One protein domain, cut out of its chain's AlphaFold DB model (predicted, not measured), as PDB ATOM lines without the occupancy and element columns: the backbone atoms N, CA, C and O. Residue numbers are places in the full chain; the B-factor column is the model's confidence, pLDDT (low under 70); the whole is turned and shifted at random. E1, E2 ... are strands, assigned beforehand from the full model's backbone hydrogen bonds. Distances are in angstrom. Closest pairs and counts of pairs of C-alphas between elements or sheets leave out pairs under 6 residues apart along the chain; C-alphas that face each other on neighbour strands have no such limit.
ATOM      1  N   ARG A 165     255.902 266.975 300.573       95.69
ATOM      2  CA  ARG A 165     254.532 267.487 300.625       95.69
ATOM      3  C   ARG A 165     254.447 268.860 299.977       95.69
ATOM      4  O   ARG A 165     255.216 269.749 300.326       95.69
ATOM      5  N   ALA A 166     253.435 269.050 299.142       97.44
ATOM      6  CA  ALA A 166     253.019 270.351 298.632       97.44
ATOM      7  C   ALA A 166     251.536 270.576 298.941       97.44
ATOM      8  O   ALA A 166     250.771 269.621 299.063       97.44
ATOM      9  N   SER A 167     251.115 271.830 299.077       97.56
ATOM     10  CA  SER A 167     249.703 272.174 299.245       97.56
ATOM     11  C   SER A 167     249.390 273.527 298.634       97.56
ATOM     12  O   SER A 167     250.269 274.378 298.513       97.56
ATOM     13  N   GLY A 168     248.121 273.755 298.324       96.88
ATOM     14  CA  GLY A 168     247.672 275.020 297.767       96.88
ATOM     15  C   GLY A 168     246.161 275.174 297.799       96.88
ATOM     16  O   GLY A 168     245.422 274.283 298.225       96.88
ATOM     17  N   ASN A 169     245.708 276.335 297.339       95.75
ATOM     18  CA  ASN A 169     244.290 276.606 297.144       95.75
ATOM     19  C   ASN A 169     243.792 275.869 295.896       95.75
ATOM     20  O   ASN A 169     244.545 275.666 294.940       95.75
ATOM     21  N   GLY A 170     242.533 275.441 295.918       90.06
ATOM     22  CA  GLY A 170     241.876 274.851 294.758       90.06
ATOM     23  C   GLY A 170     241.200 275.896 293.870       90.06
ATOM     24  O   GLY A 170     241.452 277.096 293.986       90.06
ATOM     25  N   ALA A 171     240.342 275.424 292.967       90.38
ATOM     26  CA  ALA A 171     239.569 276.268 292.065       90.38
ATOM     27  C   ALA A 171     238.143 275.713 291.858       90.38
ATOM     28  O   ALA A 171     237.855 274.585 292.275       90.38
ATOM     29  N   PRO A 172     237.241 276.475 291.207       86.00
ATOM     30  CA  PRO A 172     235.836 276.100 291.050       86.00
ATOM     31  C   PRO A 172     235.589 274.755 290.358       86.00
ATOM     32  O   PRO A 172     234.657 274.065 290.717       86.00
ATOM     33  N   THR A 173     236.396 274.326 289.391       83.25
ATOM     34  CA  THR A 173     236.089 273.091 288.631       83.25
ATOM     35  C   THR A 173     237.257 272.124 288.518       83.25
ATOM     36  O   THR A 173     237.065 270.953 288.191       83.25
ATOM     37  N   GLY A 174     238.463 272.573 288.855       91.12
ATOM     38  CA  GLY A 174     239.647 271.735 288.873       91.12
ATOM     39  C   GLY A 174     240.909 272.517 289.194       91.12
ATOM     40  O   GLY A 174     240.924 273.744 289.142       91.12
ATOM     41  N   VAL A 175     241.972 271.801 289.533       95.25
ATOM     42  CA  VAL A 175     243.311 272.360 289.710       95.25
ATOM     43  C   VAL A 175     244.312 271.486 288.969       95.25
ATOM     44  O   VAL A 175     244.220 270.259 288.989       95.25
ATOM     45  N   GLU A 176     245.254 272.131 288.293       96.88
ATOM     46  CA  GLU A 176     246.372 271.483 287.622       96.88
ATOM     47  C   GLU A 176     247.665 271.985 288.246       96.88
ATOM     48  O   GLU A 176     247.955 273.181 288.233       96.88
ATOM     49  N   ILE A 177     248.406 271.055 288.833       97.38
ATOM     50  CA  ILE A 177     249.682 271.300 289.479       97.38
ATOM     51  C   ILE A 177     250.755 270.622 288.644       97.38
ATOM     52  O   ILE A 177     250.677 269.429 288.349       97.38
ATOM     53  N   VAL A 178     251.762 271.401 288.278       96.44
ATOM     54  CA  VAL A 178     252.925 270.974 287.503       96.44
ATOM     55  C   VAL A 178     254.197 271.388 288.238       96.44
ATOM     56  O   VAL A 178     254.157 272.277 289.089       96.44
ATOM     57  N   ASN A 179     255.325 270.777 287.879       96.44
ATOM     58  CA  ASN A 179     256.653 271.098 288.411       96.44
ATOM     59  C   ASN A 179     256.800 270.899 289.932       96.44
ATOM     60  O   ASN A 179     257.549 271.629 290.578       96.44
ATOM     61  N   LEU A 180     256.110 269.911 290.510       96.69
ATOM     62  CA  LEU A 180     256.461 269.415 291.841       96.69
ATOM     63  C   LEU A 180     257.877 268.833 291.803       96.69
ATOM     64  O   LEU A 180     258.276 268.187 290.833       96.69
ATOM     65  N   ASP A 181     258.637 269.021 292.874       95.31
ATOM     66  CA  ASP A 181     259.980 268.457 293.020       95.31
ATOM     67  C   ASP A 181     259.960 266.981 293.475       95.31
ATOM     68  O   ASP A 181     260.991 266.452 293.896       95.31
ATOM     69  N   PHE A 182     258.792 266.333 293.418       95.81
ATOM     70  CA  PHE A 182     258.537 264.926 293.732       95.81
ATOM     71  C   PHE A 182     257.405 264.365 292.866       95.81
ATOM     72  O   PHE A 182     256.586 265.123 292.329       95.81
ATOM     73  N   GLU A 183     257.325 263.038 292.783       95.56
ATOM     74  CA  GLU A 183     256.219 262.342 292.133       95.56
ATOM     75  C   GLU A 183     255.060 262.159 293.119       95.56
ATOM     76  O   GLU A 183     255.208 261.445 294.112       95.56
ATOM     77  N   PRO A 184     253.887 262.783 292.898       96.50
ATOM     78  CA  PRO A 184     252.776 262.650 293.828       96.50
ATOM     79  C   PRO A 184     252.211 261.224 293.788       96.50
ATOM     80  O   PRO A 184     251.894 260.689 292.726       96.50
ATOM     81  N   LEU A 185     252.040 260.634 294.971       95.81
ATOM     82  CA  LEU A 185     251.450 259.308 295.181       95.81
ATOM     83  C   LEU A 185     250.081 259.394 295.858       95.81
ATOM     84  O   LEU A 185     249.221 258.544 295.638       95.81
ATOM     85  N   ILE A 186     249.882 260.424 296.682       95.56
ATOM     86  CA  ILE A 186     248.635 260.688 297.394       95.56
ATOM     87  C   ILE A 186     248.234 262.137 297.143       95.56
ATOM     88  O   ILE A 186     249.042 263.050 297.315       95.56
ATOM     89  N   ILE A 187     246.972 262.353 296.783       95.38
ATOM     90  CA  ILE A 187     246.358 263.677 296.706       95.38
ATOM     91  C   ILE A 187     245.184 263.707 297.674       95.38
ATOM     92  O   ILE A 187     244.359 262.800 297.704       95.38
ATOM     93  N   ILE A 188     245.097 264.775 298.451       94.81
ATOM     94  CA  ILE A 188     243.976 265.062 299.332       94.81
ATOM     95  C   ILE A 188     243.380 266.376 298.862       94.81
ATOM     96  O   ILE A 188     244.103 267.364 298.759       94.81
ATOM     97  N   ILE A 189     242.079 266.418 298.605       93.00
ATOM     98  CA  ILE A 189     241.379 267.682 298.360       93.00
ATOM     99  C   ILE A 189     240.282 267.888 299.384       93.00
ATOM    100  O   ILE A 189     239.668 266.925 299.834       93.00
ATOM    101  N   ARG A 190     239.959 269.144 299.681       91.81
ATOM    102  CA  ARG A 190     238.683 269.489 300.305       91.81
ATOM    103  C   ARG A 190     237.725 269.945 299.227       91.81
ATOM    104  O   ARG A 190     237.948 270.986 298.610       91.81
ATOM    105  N   CYS A 191     236.676 269.173 298.994       88.62
ATOM    106  CA  CYS A 191     235.632 269.562 298.064       88.62
ATOM    107  C   CYS A 191     234.486 270.240 298.812       88.62
ATOM    108  O   CYS A 191     234.139 269.827 299.920       88.62
ATOM    109  N   ASN A 192     233.911 271.271 298.196       85.94
ATOM    110  CA  ASN A 192     232.679 271.913 298.632       85.94
ATOM    111  C   ASN A 192     231.708 271.909 297.457       85.94
ATOM    112  O   ASN A 192     232.068 272.358 296.371       85.94
ATOM    113  N   GLY A 193     230.488 271.443 297.676       82.19
ATOM    114  CA  GLY A 193     229.402 271.499 296.717       82.19
ATOM    115  C   GLY A 193     228.154 272.127 297.311       82.19
ATOM    116  O   GLY A 193     227.927 272.092 298.522       82.19
ATOM    117  N   SER A 194     227.335 272.705 296.448       81.19
ATOM    118  CA  SER A 194     226.015 273.209 296.798       81.19
ATOM    119  C   SER A 194     225.033 272.974 295.662       81.19
ATOM    120  O   SER A 194     225.401 272.996 294.486       81.19
ATOM    121  N   PHE A 195     223.772 272.760 296.018       77.44
ATOM    122  CA  PHE A 195     222.671 272.731 295.065       77.44
ATOM    123  C   PHE A 195     221.451 273.427 295.652       77.44
ATOM    124  O   PHE A 195     221.256 273.439 296.872       77.44
ATOM    125  N   TYR A 196     220.639 274.001 294.767       77.25
ATOM    126  CA  TYR A 196     219.365 274.605 295.133       77.25
ATOM    127  C   TYR A 196     218.205 273.649 294.853       77.25
ATOM    128  O   TYR A 196     218.180 272.968 293.822       77.25
ATOM    129  N   TYR A 197     217.240 273.629 295.767       74.19
ATOM    130  CA  TYR A 197     216.029 272.822 295.675       74.19
ATOM    131  C   TYR A 197     214.797 273.632 296.094       74.19
ATOM    132  O   TYR A 197     214.900 274.583 296.874       74.19
ATOM    133  N   ASN A 198     213.629 273.236 295.586       70.75
ATOM    134  CA  ASN A 198     212.353 273.808 296.002       70.75
ATOM    135  C   ASN A 198     211.804 273.022 297.191       70.75
ATOM    136  O   ASN A 198     211.672 271.797 297.128       70.75
ATOM    137  N   ASP A 199     211.440 273.725 298.258       68.75
ATOM    138  CA  ASP A 199     210.686 273.139 299.361       68.75
ATOM    139  C   ASP A 199     209.211 273.531 299.244       68.75
ATOM    140  O   ASP A 199     208.798 274.620 299.633       68.75
ATOM    141  N   GLY A 200     208.395 272.646 298.673       59.50
ATOM    142  CA  GLY A 200     206.982 272.939 298.435       59.50
ATOM    143  C   GLY A 200     206.102 273.017 299.686       59.50
ATOM    144  O   GLY A 200     204.910 273.266 299.535       59.50
ATOM    145  N   HIS A 201     206.639 272.802 300.893       59.53
ATOM    146  CA  HIS A 201     205.864 272.899 302.133       59.53
ATOM    147  C   HIS A 201     205.812 274.315 302.742       59.53
ATOM    148  O   HIS A 201     204.945 274.554 303.581       59.53
ATOM    149  N   GLN A 202     206.672 275.267 302.342       54.81
ATOM    150  CA  GLN A 202     206.762 276.592 302.992       54.81
ATOM    151  C   GLN A 202     206.851 277.780 302.019       54.81
ATOM    152  O   GLN A 202     207.665 278.680 302.197       54.81
ATOM    153  N   GLY A 203     205.995 277.804 300.995       56.91
ATOM    154  CA  GLY A 203     206.089 278.811 299.931       56.91
ATOM    155  C   GLY A 203     207.233 278.480 298.969       56.91
ATOM    156  O   GLY A 203     208.114 277.696 299.294       56.91
ATOM    157  N   ASN A 204     207.193 278.996 297.741       60.62
ATOM    158  CA  ASN A 204     208.160 278.679 296.676       60.62
ATOM    159  C   ASN A 204     209.568 279.278 296.933       60.62
ATOM    160  O   ASN A 204     210.136 279.929 296.056       60.62
ATOM    161  N   ASP A 205     210.131 279.089 298.124       66.25
ATOM    162  CA  ASP A 205     211.443 279.601 298.494       66.25
ATOM    163  C   ASP A 205     212.540 278.650 298.007       66.25
ATOM    164  O   ASP A 205     212.548 277.453 298.311       66.25
ATOM    165  N   ASN A 206     213.512 279.201 297.278       69.69
ATOM    166  CA  ASN A 206     214.728 278.486 296.904       69.69
ATOM    167  C   ASN A 206     215.556 278.201 298.165       69.69
ATOM    168  O   ASN A 206     216.103 279.120 298.779       69.69
ATOM    169  N   ARG A 207     215.688 276.927 298.537       77.44
ATOM    170  CA  ARG A 207     216.587 276.473 299.606       77.44
ATOM    171  C   ARG A 207     217.887 275.960 299.001       77.44
ATOM    172  O   ARG A 207     217.929 275.600 297.827       77.44
ATOM    173  N   SER A 208     218.953 275.928 299.796       78.81
ATOM    174  CA  SER A 208     220.227 275.335 299.395       78.81
ATOM    175  C   SER A 208     220.667 274.271 300.387       78.81
ATOM    176  O   SER A 208     220.464 274.394 301.594       78.81
ATOM    177  N   ALA A 209     221.284 273.220 299.861       78.25
ATOM    178  CA  ALA A 209     221.999 272.231 300.648       78.25
ATOM    179  C   ALA A 209     223.481 272.285 300.281       78.25
ATOM    180  O   ALA A 209     223.841 272.483 299.119       78.25
ATOM    181  N   GLN A 210     224.330 272.123 301.291       82.25
ATOM    182  CA  GLN A 210     225.778 272.100 301.141       82.25
ATOM    183  C   GLN A 210     226.299 270.697 301.432       82.25
ATOM    184  O   GLN A 210     225.861 270.039 302.373       82.25
ATOM    185  N   ILE A 211     227.263 270.262 300.633       80.19
ATOM    186  CA  ILE A 211     228.024 269.037 300.838       80.19
ATOM    187  C   ILE A 211     229.503 269.411 300.875       80.19
ATOM    188  O   ILE A 211     229.966 270.213 300.070       80.19
ATOM    189  N   GLY A 212     230.264 268.864 301.814       83.19
ATOM    190  CA  GLY A 212     231.692 269.142 301.888       83.19
ATOM    191  C   GLY A 212     232.447 268.046 302.612       83.19
ATOM    192  O   GLY A 212     231.912 267.410 303.518       83.19
ATOM    193  N   GLY A 213     233.690 267.814 302.204       85.38
ATOM    194  CA  GLY A 213     234.505 266.746 302.772       85.38
ATOM    195  C   GLY A 213     235.906 266.678 302.183       85.38
ATOM    196  O   GLY A 213     236.194 267.282 301.147       85.38
ATOM    197  N   ALA A 214     236.781 265.951 302.874       89.25
ATOM    198  CA  ALA A 214     238.082 265.583 302.338       89.25
ATOM    199  C   ALA A 214     237.935 264.339 301.452       89.25
ATOM    200  O   ALA A 214     237.307 263.362 301.857       89.25
ATOM    201  N   MET A 215     238.521 264.377 300.260       89.44
ATOM    202  CA  MET A 215     238.638 263.229 299.363       89.44
ATOM    203  C   MET A 215     240.106 262.858 299.234       89.44
ATOM    204  O   MET A 215     240.953 263.745 299.117       89.44
ATOM    205  N   TYR A 216     240.386 261.559 299.242       92.31
ATOM    206  CA  TYR A 216     241.732 261.002 299.195       92.31
ATOM    207  C   TYR A 216     241.878 260.189 297.916       92.31
ATOM    208  O   TYR A 216     241.034 259.346 297.616       92.31
ATOM    209  N   PHE A 217     242.954 260.436 297.185       93.44
ATOM    210  CA  PHE A 217     243.276 259.751 295.943       93.44
ATOM    211  C   PHE A 217     244.660 259.149 296.078       93.44
ATOM    212  O   PHE A 217     245.614 259.861 296.385       93.44
ATOM    213  N   VAL A 218     244.756 257.847 295.844       94.56
ATOM    214  CA  VAL A 218     246.019 257.112 295.835       94.56
ATOM    215  C   VAL A 218     246.307 256.731 294.390       94.56
ATOM    216  O   VAL A 218     245.430 256.238 293.681       94.56
ATOM    217  N   LYS A 219     247.520 257.011 293.921       93.06
ATOM    218  CA  LYS A 219     247.922 256.715 292.546       93.06
ATOM    219  C   LYS A 219     247.817 255.211 292.281       93.06
ATOM    220  O   LYS A 219     248.392 254.416 293.013       93.06
ATOM    221  N   GLY A 220     247.098 254.842 291.221       91.12
ATOM    222  CA  GLY A 220     246.841 253.443 290.851       91.12
ATOM    223  C   GLY A 220     245.555 252.849 291.435       91.12
ATOM    224  O   GLY A 220     245.141 251.788 290.982       91.12
ATOM    225  N   GLU A 221     244.890 253.543 292.361       89.94
ATOM    226  CA  GLU A 221     243.622 253.106 292.950       89.94
ATOM    227  C   GLU A 221     242.407 253.738 292.256       89.94
ATOM    228  O   GLU A 221     242.504 254.754 291.558       89.94
ATOM    229  N   HIS A 222     241.231 253.142 292.468       78.62
ATOM    230  CA  HIS A 222     239.968 253.708 292.000       78.62
ATOM    231  C   HIS A 222     239.577 254.961 292.796       78.62
ATOM    232  O   HIS A 222     239.702 255.019 294.019       78.62
ATOM    233  N   ASN A 223     239.042 255.960 292.092       76.38
ATOM    234  CA  ASN A 223     238.515 257.171 292.713       76.38
ATOM    235  C   ASN A 223     237.123 256.895 293.297       76.38
ATOM    236  O   ASN A 223     236.277 256.306 292.624       76.38
ATOM    237  N   TYR A 224     236.873 257.365 294.519       71.50
ATOM    238  CA  TYR A 224     235.559 257.289 295.154       71.50
ATOM    239  C   TYR A 224     234.803 258.610 295.006       71.50
ATOM    240  O   TYR A 224     235.378 259.692 295.154       71.50
ATOM    241  N   ASN A 225     233.502 258.509 294.747       76.81
ATOM    242  CA  ASN A 225     232.596 259.650 294.674       76.81
ATOM    243  C   ASN A 225     232.104 260.036 296.073       76.81
ATOM    244  O   ASN A 225     232.005 259.189 296.963       76.81
ATOM    245  N   ILE A 226     231.738 261.306 296.257       76.06
ATOM    246  CA  ILE A 226     230.942 261.733 297.413       76.06
ATOM    247  C   ILE A 226     229.560 262.130 296.907       76.06
ATOM    248  O   ILE A 226     229.436 262.942 295.992       76.06
ATOM    249  N   SER A 227     228.518 261.601 297.540       77.19
ATOM    250  CA  SER A 227     227.127 261.931 297.236       77.19
ATOM    251  C   SER A 227     226.380 262.414 298.474       77.19
ATOM    252  O   SER A 227     226.598 261.894 299.568       77.19
ATOM    253  N   ALA A 228     225.454 263.352 298.296       70.12
ATOM    254  CA  ALA A 228     224.446 263.699 299.294       70.12
ATOM    255  C   ALA A 228     223.052 263.656 298.673       70.12
ATOM    256  O   ALA A 228     222.877 263.838 297.470       70.12
ATOM    257  N   SER A 229     222.056 263.426 299.519       74.75
ATOM    258  CA  SER A 229     220.658 263.301 299.134       74.75
ATOM    259  C   SER A 229     219.804 264.152 300.063       74.75
ATOM    260  O   SER A 229     219.987 264.111 301.279       74.75
ATOM    261  N   VAL A 230     218.892 264.937 299.496       70.69
ATOM    262  CA  VAL A 230     217.892 265.705 300.240       70.69
ATOM    263  C   VAL A 230     216.520 265.349 299.693       70.69
ATOM    264  O   VAL A 230     216.246 265.523 298.509       70.69
ATOM    265  N   THR A 231     215.643 264.856 300.565       71.25
ATOM    266  CA  THR A 231     214.241 264.601 300.225       71.25
ATOM    267  C   THR A 231     213.421 265.861 300.461       71.25
ATOM    268  O   THR A 231     213.367 266.360 301.583       71.25
ATOM    269  N   THR A 232     212.780 266.371 299.410       64.75
ATOM    270  CA  THR A 232     211.862 267.511 299.478       64.75
ATOM    271  C   THR A 232     210.424 267.020 299.318       64.75
ATOM    272  O   THR A 232     210.151 266.050 298.610       64.75
ATOM    273  N   GLY A 233     209.474 267.678 299.988       57.28
ATOM    274  CA  GLY A 233     208.077 267.231 300.014       57.28
ATOM    275  C   GLY A 233     207.319 267.364 298.685       57.28
ATOM    276  O   GLY A 233     206.222 266.824 298.577       57.28
ATOM    277  N   ARG A 234     207.863 268.080 297.687       62.12
ATOM    278  CA  ARG A 234     207.198 268.353 296.394       62.12
ATOM    279  C   ARG A 234     207.860 267.665 295.203       62.12
ATOM    280  O   ARG A 234     207.143 267.139 294.360       62.12
ATOM    281  N   ASP A 235     209.191 267.640 295.161       60.00
ATOM    282  CA  ASP A 235     209.955 267.156 293.999       60.00
ATOM    283  C   ASP A 235     210.630 265.793 294.265       60.00
ATOM    284  O   ASP A 235     211.372 265.278 293.430       60.00
ATOM    285  N   GLY A 236     210.370 265.183 295.428       71.69
ATOM    286  CA  GLY A 236     210.982 263.921 295.837       71.69
ATOM    287  C   GLY A 236     212.435 264.090 296.288       71.69
ATOM    288  O   GLY A 236     212.815 265.106 296.868       71.69
ATOM    289  N   SER A 237     213.265 263.066 296.073       73.62
ATOM    290  CA  SER A 237     214.677 263.097 296.473       73.62
ATOM    291  C   SER A 237     215.559 263.751 295.410       73.62
ATOM    292  O   SER A 237     215.706 263.233 294.302       73.62
ATOM    293  N   THR A 238     216.208 264.859 295.771       73.12
ATOM    294  CA  THR A 238     217.279 265.470 294.979       73.12
ATOM    295  C   THR A 238     218.624 264.964 295.480       73.12
ATOM    296  O   THR A 238     218.974 265.146 296.646       73.12
ATOM    297  N   ASN A 239     219.385 264.325 294.596       77.25
ATOM    298  CA  ASN A 239     220.713 263.805 294.892       77.25
ATOM    299  C   ASN A 239     221.753 264.683 294.207       77.25
ATOM    300  O   ASN A 239     221.597 264.976 293.028       77.25
ATOM    301  N   ILE A 240     222.819 265.050 294.915       77.75
ATOM    302  CA  ILE A 240     224.040 265.606 294.331       77.75
ATOM    303  C   ILE A 240     225.151 264.569 294.444       77.75
ATOM    304  O   ILE A 240     225.353 263.971 295.499       77.75
ATOM    305  N   GLU A 241     225.902 264.380 293.369       83.75
ATOM    306  CA  GLU A 241     227.109 263.560 293.357       83.75
ATOM    307  C   GLU A 241     228.284 264.388 292.846       83.75
ATOM    308  O   GLU A 241     228.217 264.975 291.766       83.75
ATOM    309  N   ILE A 242     229.367 264.422 293.616       85.06
ATOM    310  CA  ILE A 242     230.653 264.980 293.216       85.06
ATOM    311  C   ILE A 242     231.516 263.828 292.706       85.06
ATOM    312  O   ILE A 242     231.921 262.944 293.463       85.06
ATOM    313  N   ASN A 243     231.799 263.880 291.409       86.00
ATOM    314  CA  ASN A 243     232.599 262.927 290.658       86.00
ATOM    315  C   ASN A 243     233.978 263.545 290.376       86.00
ATOM    316  O   ASN A 243     234.100 264.386 289.477       86.00
ATOM    317  N   PRO A 244     235.019 263.191 291.141       88.19
ATOM    318  CA  PRO A 244     236.370 263.639 290.861       88.19
ATOM    319  C   PRO A 244     237.002 262.807 289.738       88.19
ATOM    320  O   PRO A 244     236.856 261.588 289.666       88.19
ATOM    321  N   THR A 245     237.802 263.455 288.903       90.50
ATOM    322  CA  THR A 245     238.717 262.777 287.978       90.50
ATOM    323  C   THR A 245     240.129 263.250 288.260       90.50
ATOM    324  O   THR A 245     240.360 264.460 288.250       90.50
ATOM    325  N   VAL A 246     241.056 262.318 288.472       93.19
ATOM    326  CA  VAL A 246     242.472 262.617 288.702       93.19
ATOM    327  C   VAL A 246     243.306 262.084 287.545       93.19
ATOM    328  O   VAL A 246     243.245 260.897 287.230       93.19
ATOM    329  N   SER A 247     244.111 262.957 286.954       94.75
ATOM    330  CA  SER A 247     245.186 262.609 286.031       94.75
ATOM    331  C   SER A 247     246.517 262.810 286.742       94.75
ATOM    332  O   SER A 247     246.782 263.886 287.275       94.75
ATOM    333  N   TRP A 248     247.353 261.780 286.755       95.06
ATOM    334  CA  TRP A 248     248.659 261.811 287.411       95.06
ATOM    335  C   TRP A 248     249.760 262.099 286.395       95.06
ATOM    336  O   TRP A 248     249.769 261.519 285.310       95.06
ATOM    337  N   TYR A 249     250.712 262.948 286.768       94.81
ATOM    338  CA  TYR A 249     251.926 263.228 286.002       94.81
ATOM    339  C   TYR A 249     253.154 262.813 286.818       94.81
ATOM    340  O   TYR A 249     253.043 262.536 288.013       94.81
ATOM    341  N   LEU A 250     254.332 262.780 286.188       94.56
ATOM    342  CA  LEU A 250     255.582 262.470 286.896       94.56
ATOM    343  C   LEU A 250     255.882 263.496 288.000       94.56
ATOM    344  O   LEU A 250     256.310 263.121 289.075       94.56
ATOM    345  N   ASN A 251     255.596 264.779 287.763       96.38
ATOM    346  CA  ASN A 251     255.908 265.887 288.676       96.38
ATOM    347  C   ASN A 251     254.671 266.756 288.932       96.38
ATOM    348  O   ASN A 251     254.736 267.988 288.936       96.38
ATOM    349  N   GLY A 252     253.500 266.136 289.040       96.81
ATOM    350  CA  GLY A 252     252.261 266.893 289.109       96.81
ATOM    351  C   GLY A 252     251.012 266.044 289.001       96.81
ATOM    352  O   GLY A 252     251.058 264.816 288.940       96.81
ATOM    353  N   PHE A 253     249.880 266.723 288.977       97.00
ATOM    354  CA  PHE A 253     248.578 266.108 288.816       97.00
ATOM    355  C   PHE A 253     247.574 267.135 288.314       97.00
ATOM    356  O   PHE A 253     247.736 268.344 288.485       97.00
ATOM    357  N   LYS A 254     246.478 266.641 287.759       96.12
ATOM    358  CA  LYS A 254     245.285 267.423 287.485       96.12
ATOM    359  C   LYS A 254     244.108 266.748 288.142       96.12
ATOM    360  O   LYS A 254     243.902 265.555 287.957       96.12
ATOM    361  N   ILE A 255     243.324 267.512 288.881       93.94
ATOM    362  CA  ILE A 255     242.061 267.041 289.423       93.94
ATOM    363  C   ILE A 255     240.940 267.941 288.941       93.94
ATOM    364  O   ILE A 255     241.050 269.161 289.009       93.94
ATOM    365  N   ASN A 256     239.861 267.336 288.462       91.81
ATOM    366  CA  ASN A 256     238.622 268.034 288.143       91.81
ATOM    367  C   ASN A 256     237.508 267.464 289.006       91.81
ATOM    368  O   ASN A 256     237.497 266.265 289.278       91.81
ATOM    369  N   VAL A 257     236.573 268.315 289.412       89.38
ATOM    370  CA  VAL A 257     235.352 267.902 290.105       89.38
ATOM    371  C   VAL A 257     234.164 268.219 289.217       89.38
ATOM    372  O   VAL A 257     234.001 269.345 288.750       89.38
ATOM    373  N   GLN A 258     233.341 267.212 288.961       84.94
ATOM    374  CA  GLN A 258     232.090 267.365 288.230       84.94
ATOM    375  C   GLN A 258     230.928 267.051 289.155       84.94
ATOM    376  O   GLN A 258     231.000 266.120 289.953       84.94
ATOM    377  N   THR A 259     229.846 267.810 289.037       82.75
ATOM    378  CA  THR A 259     228.609 267.524 289.757       82.75
ATOM    379  C   THR A 259     227.607 266.830 288.850       82.75
ATOM    380  O   THR A 259     227.482 267.147 287.669       82.75
ATOM    381  N   ARG A 260     226.871 265.876 289.416       79.75
ATOM    382  CA  ARG A 260     225.671 265.288 288.816       79.75
ATOM    383  C   ARG A 260     224.502 265.492 289.764       79.75
ATOM    384  O   ARG A 260     224.687 265.449 290.979       79.75
ATOM    385  N   THR A 261     223.317 265.716 289.207       74.94
ATOM    386  CA  THR A 261     222.069 265.828 289.968       74.94
ATOM    387  C   THR A 261     220.984 264.934 289.389       74.94
ATOM    388  O   THR A 261     220.995 264.644 288.192       74.94
ATOM    389  N   SER A 262     220.034 264.525 290.228       71.19
ATOM    390  CA  SER A 262     218.779 263.910 289.785       71.19
ATOM    391  C   SER A 262     217.694 264.928 289.397       71.19
ATOM    392  O   SER A 262     216.686 264.528 288.820       71.19
ATOM    393  N   SER A 263     217.872 266.223 289.689       65.81
ATOM    394  CA  SER A 263     216.907 267.293 289.387       65.81
ATOM    395  C   SER A 263     217.288 268.102 288.141       65.81
ATOM    396  O   SER A 263     218.457 268.283 287.829       65.81
ATOM    397  N   SER A 264     216.311 268.683 287.444       60.59
ATOM    398  CA  SER A 264     216.556 269.616 286.330       60.59
ATOM    399  C   SER A 264     216.876 271.051 286.786       60.59
ATOM    400  O   SER A 264     216.759 271.987 285.995       60.59
ATOM    401  N   SER A 265     217.203 271.270 288.069       59.41
ATOM    402  CA  SER A 265     217.510 272.606 288.592       59.41
ATOM    403  C   SER A 265     218.943 273.016 288.223       59.41
ATOM    404  O   SER A 265     219.917 272.363 288.582       59.41
ATOM    405  N   ASN A 266     219.074 274.137 287.506       56.75
ATOM    406  CA  ASN A 266     220.312 274.573 286.839       56.75
ATOM    407  C   ASN A 266     221.397 275.167 287.762       56.75
ATOM    408  O   ASN A 266     222.413 275.649 287.268       56.75
ATOM    409  N   ASN A 267     221.210 275.158 289.085       71.88
ATOM    410  CA  ASN A 267     222.112 275.837 290.017       71.88
ATOM    411  C   ASN A 267     222.807 274.822 290.927       71.88
ATOM    412  O   ASN A 267     222.379 274.578 292.057       71.88
ATOM    413  N   ILE A 268     223.880 274.226 290.415       77.75
ATOM    414  CA  ILE A 268     224.748 273.319 291.166       77.75
ATOM    415  C   ILE A 268     226.172 273.812 291.024       77.75
ATOM    416  O   ILE A 268     226.620 274.124 289.922       77.75
ATOM    417  N   SER A 269     226.897 273.841 292.133       82.75
ATOM    418  CA  SER A 269     228.327 274.108 292.120       82.75
ATOM    419  C   SER A 269     229.058 273.015 292.885       82.75
ATOM    420  O   SER A 269     228.576 272.540 293.910       82.75
ATOM    421  N   ALA A 270     230.212 272.601 292.378       85.69
ATOM    422  CA  ALA A 270     231.281 272.055 293.202       85.69
ATOM    423  C   ALA A 270     232.464 273.000 293.095       85.69
ATOM    424  O   ALA A 270     232.497 273.860 292.224       85.69
ATOM    425  N   SER A 271     233.404 272.858 294.012       90.06
ATOM    426  CA  SER A 271     234.682 273.542 294.002       90.06
ATOM    427  C   SER A 271     235.683 272.751 294.817       90.06
ATOM    428  O   SER A 271     235.332 271.983 295.718       90.06
ATOM    429  N   ILE A 272     236.951 272.963 294.505       92.25
ATOM    430  CA  ILE A 272     238.064 272.490 295.308       92.25
ATOM    431  C   ILE A 272     238.490 273.661 296.188       92.25
ATOM    432  O   ILE A 272     238.897 274.700 295.679       92.25
ATOM    433  N   GLY A 273     238.376 273.512 297.506       91.62
ATOM    434  CA  GLY A 273     238.808 274.533 298.458       91.62
ATOM    435  C   GLY A 273     240.329 274.578 298.569       91.62
ATOM    436  O   GLY A 273     240.955 275.597 298.294       91.62
ATOM    437  N   ASN A 274     240.935 273.450 298.933       95.19
ATOM    438  CA  ASN A 274     242.382 273.284 299.017       95.19
ATOM    439  C   ASN A 274     242.796 271.869 298.610       95.19
ATOM    440  O   ASN A 274     241.975 270.950 298.581       95.19
ATOM    441  N   TRP A 275     244.080 271.713 298.310       95.62
ATOM    442  CA  TRP A 275     244.696 270.442 297.965       95.62
ATOM    443  C   TRP A 275     246.009 270.242 298.724       95.62
ATOM    444  O   TRP A 275     246.693 271.201 299.088       95.62
ATOM    445  N   VAL A 276     246.359 268.981 298.946       97.56
ATOM    446  CA  VAL A 276     247.641 268.514 299.475       97.56
ATOM    447  C   VAL A 276     248.101 267.360 298.595       97.56
ATOM    448  O   VAL A 276     247.317 266.460 298.317       97.56
ATOM    449  N   ALA A 277     249.357 267.374 298.170       97.50
ATOM    450  CA  ALA A 277     250.001 266.274 297.469       97.50
ATOM    451  C   ALA A 277     251.161 265.748 298.314       97.50
ATOM    452  O   ALA A 277     251.915 266.539 298.883       97.50
ATOM    453  N   ILE A 278     251.287 264.428 298.401       97.12
ATOM    454  CA  ILE A 278     252.353 263.729 299.122       97.12
ATOM    455  C   ILE A 278     252.972 262.708 298.171       97.12
ATOM    456  O   ILE A 278     252.249 262.023 297.444       97.12
ATOM    457  N   GLY A 279     254.295 262.603 298.174       95.44
ATOM    458  CA  GLY A 279     255.020 261.683 297.306       95.44
ATOM    459  C   GLY A 279     256.494 261.573 297.661       95.44
ATOM    460  O   GLY A 279     256.891 262.057 298.721       95.44
ATOM    461  N   ILE A 280     257.270 260.925 296.798       90.44
ATOM    462  CA  ILE A 280     258.720 260.711 296.946       90.44
ATOM    463  C   ILE A 280     259.491 261.299 295.764       90.44
ATOM    464  O   ILE A 280     258.888 261.431 294.672       90.44
TER     465      ILE A 280
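What this domain is: This is residues 165 to 280 of the 280 residues of an uncharacterized protein of Paenibacillus sp. Cedars (UniProt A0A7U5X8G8). This is a long, narrow sandwich: two curled sheets of four strands, E1 E8 E3 E4 and E2 E7 E6 E5, lie face to face with their strands running roughly along the rod. The short strands E1 and E2 lie toward the end that holds both ends of the printed part, while the turns from E3 to E4 and from E5 to E6 lie at the opposite end. The printed part has 116 residues with eight named strands, E1 to E8 in chain order, and no named helix; the class is all strand, and both sheets are antiparallel. It is only just loose, close to compact, with a radius of gyration of the C-alphas of 16.6 A, and spans 55 by 24 by 18 A.

Where its parts are: Begin with E3, residues 184 to 198, the longest strand by residues: find C-alpha 184 at (252.776, 262.650, 293.828) and follow it 42.0 A to C-alpha 198 at (212.353, 273.808, 296.002). Its sheet also holds E4, residues 206 to 218, 37.9 A; E8, residues 268 to 279, 33.0 A, which bends by 50 degrees at residue 274; and E1, residues 165 to 169. In the other sheet look for E6, residues 236 to 249, 42.1 A; E7, residues 252 to 261, 30.2 A; E5, residues 226 to 232; and E2, residues 174 to 177. E8 ends at C-alpha 279, (255.020, 261.683, 297.306).

How they stand to each other: In the first sheet, order E1 E8 E3 E4, E3 and E4 form a hairpin; look at N 193 and O 211, 2.7 A apart. On the other side of E3 is E8, with N 188 and O 276 at 2.8 A, and E8 pairs with edge strand E1 through N 166 and O 277, 2.9 A. The second sheet, order E2 E7 E6 E5, holds the meander E5 E6 E7, each strand the antiparallel neighbour of the one before: N 228 and O 240 are 2.9 A apart, N 243 and O 258 2.8 A. Edge strand E2 is the antiparallel neighbour of E7, with N 175 and O 255 within hydrogen-bond range at 2.8 A. Both sheets are twisted; in the sandwich, two sheets face to face, their strands stand at 26 degrees. Between the sheets, the closest C-alphas of E7 and E8 are Thr 259 and Ala 270, 6.3 A. E1 and E2 are near each other; E1 and E5 are apart.

The domain as a whole: The C-alphas farthest apart, Gly 203 and Ile 280, are 55.7 A apart, while those of Arg 165 and Ile 280 are 8.8 A apart. The printed part has no cut, and no link is long. Confidence is under 70 at residues 199 to 206, 232 to 235 and 263 to 266; the mean pLDDT of the printed part is 83.7.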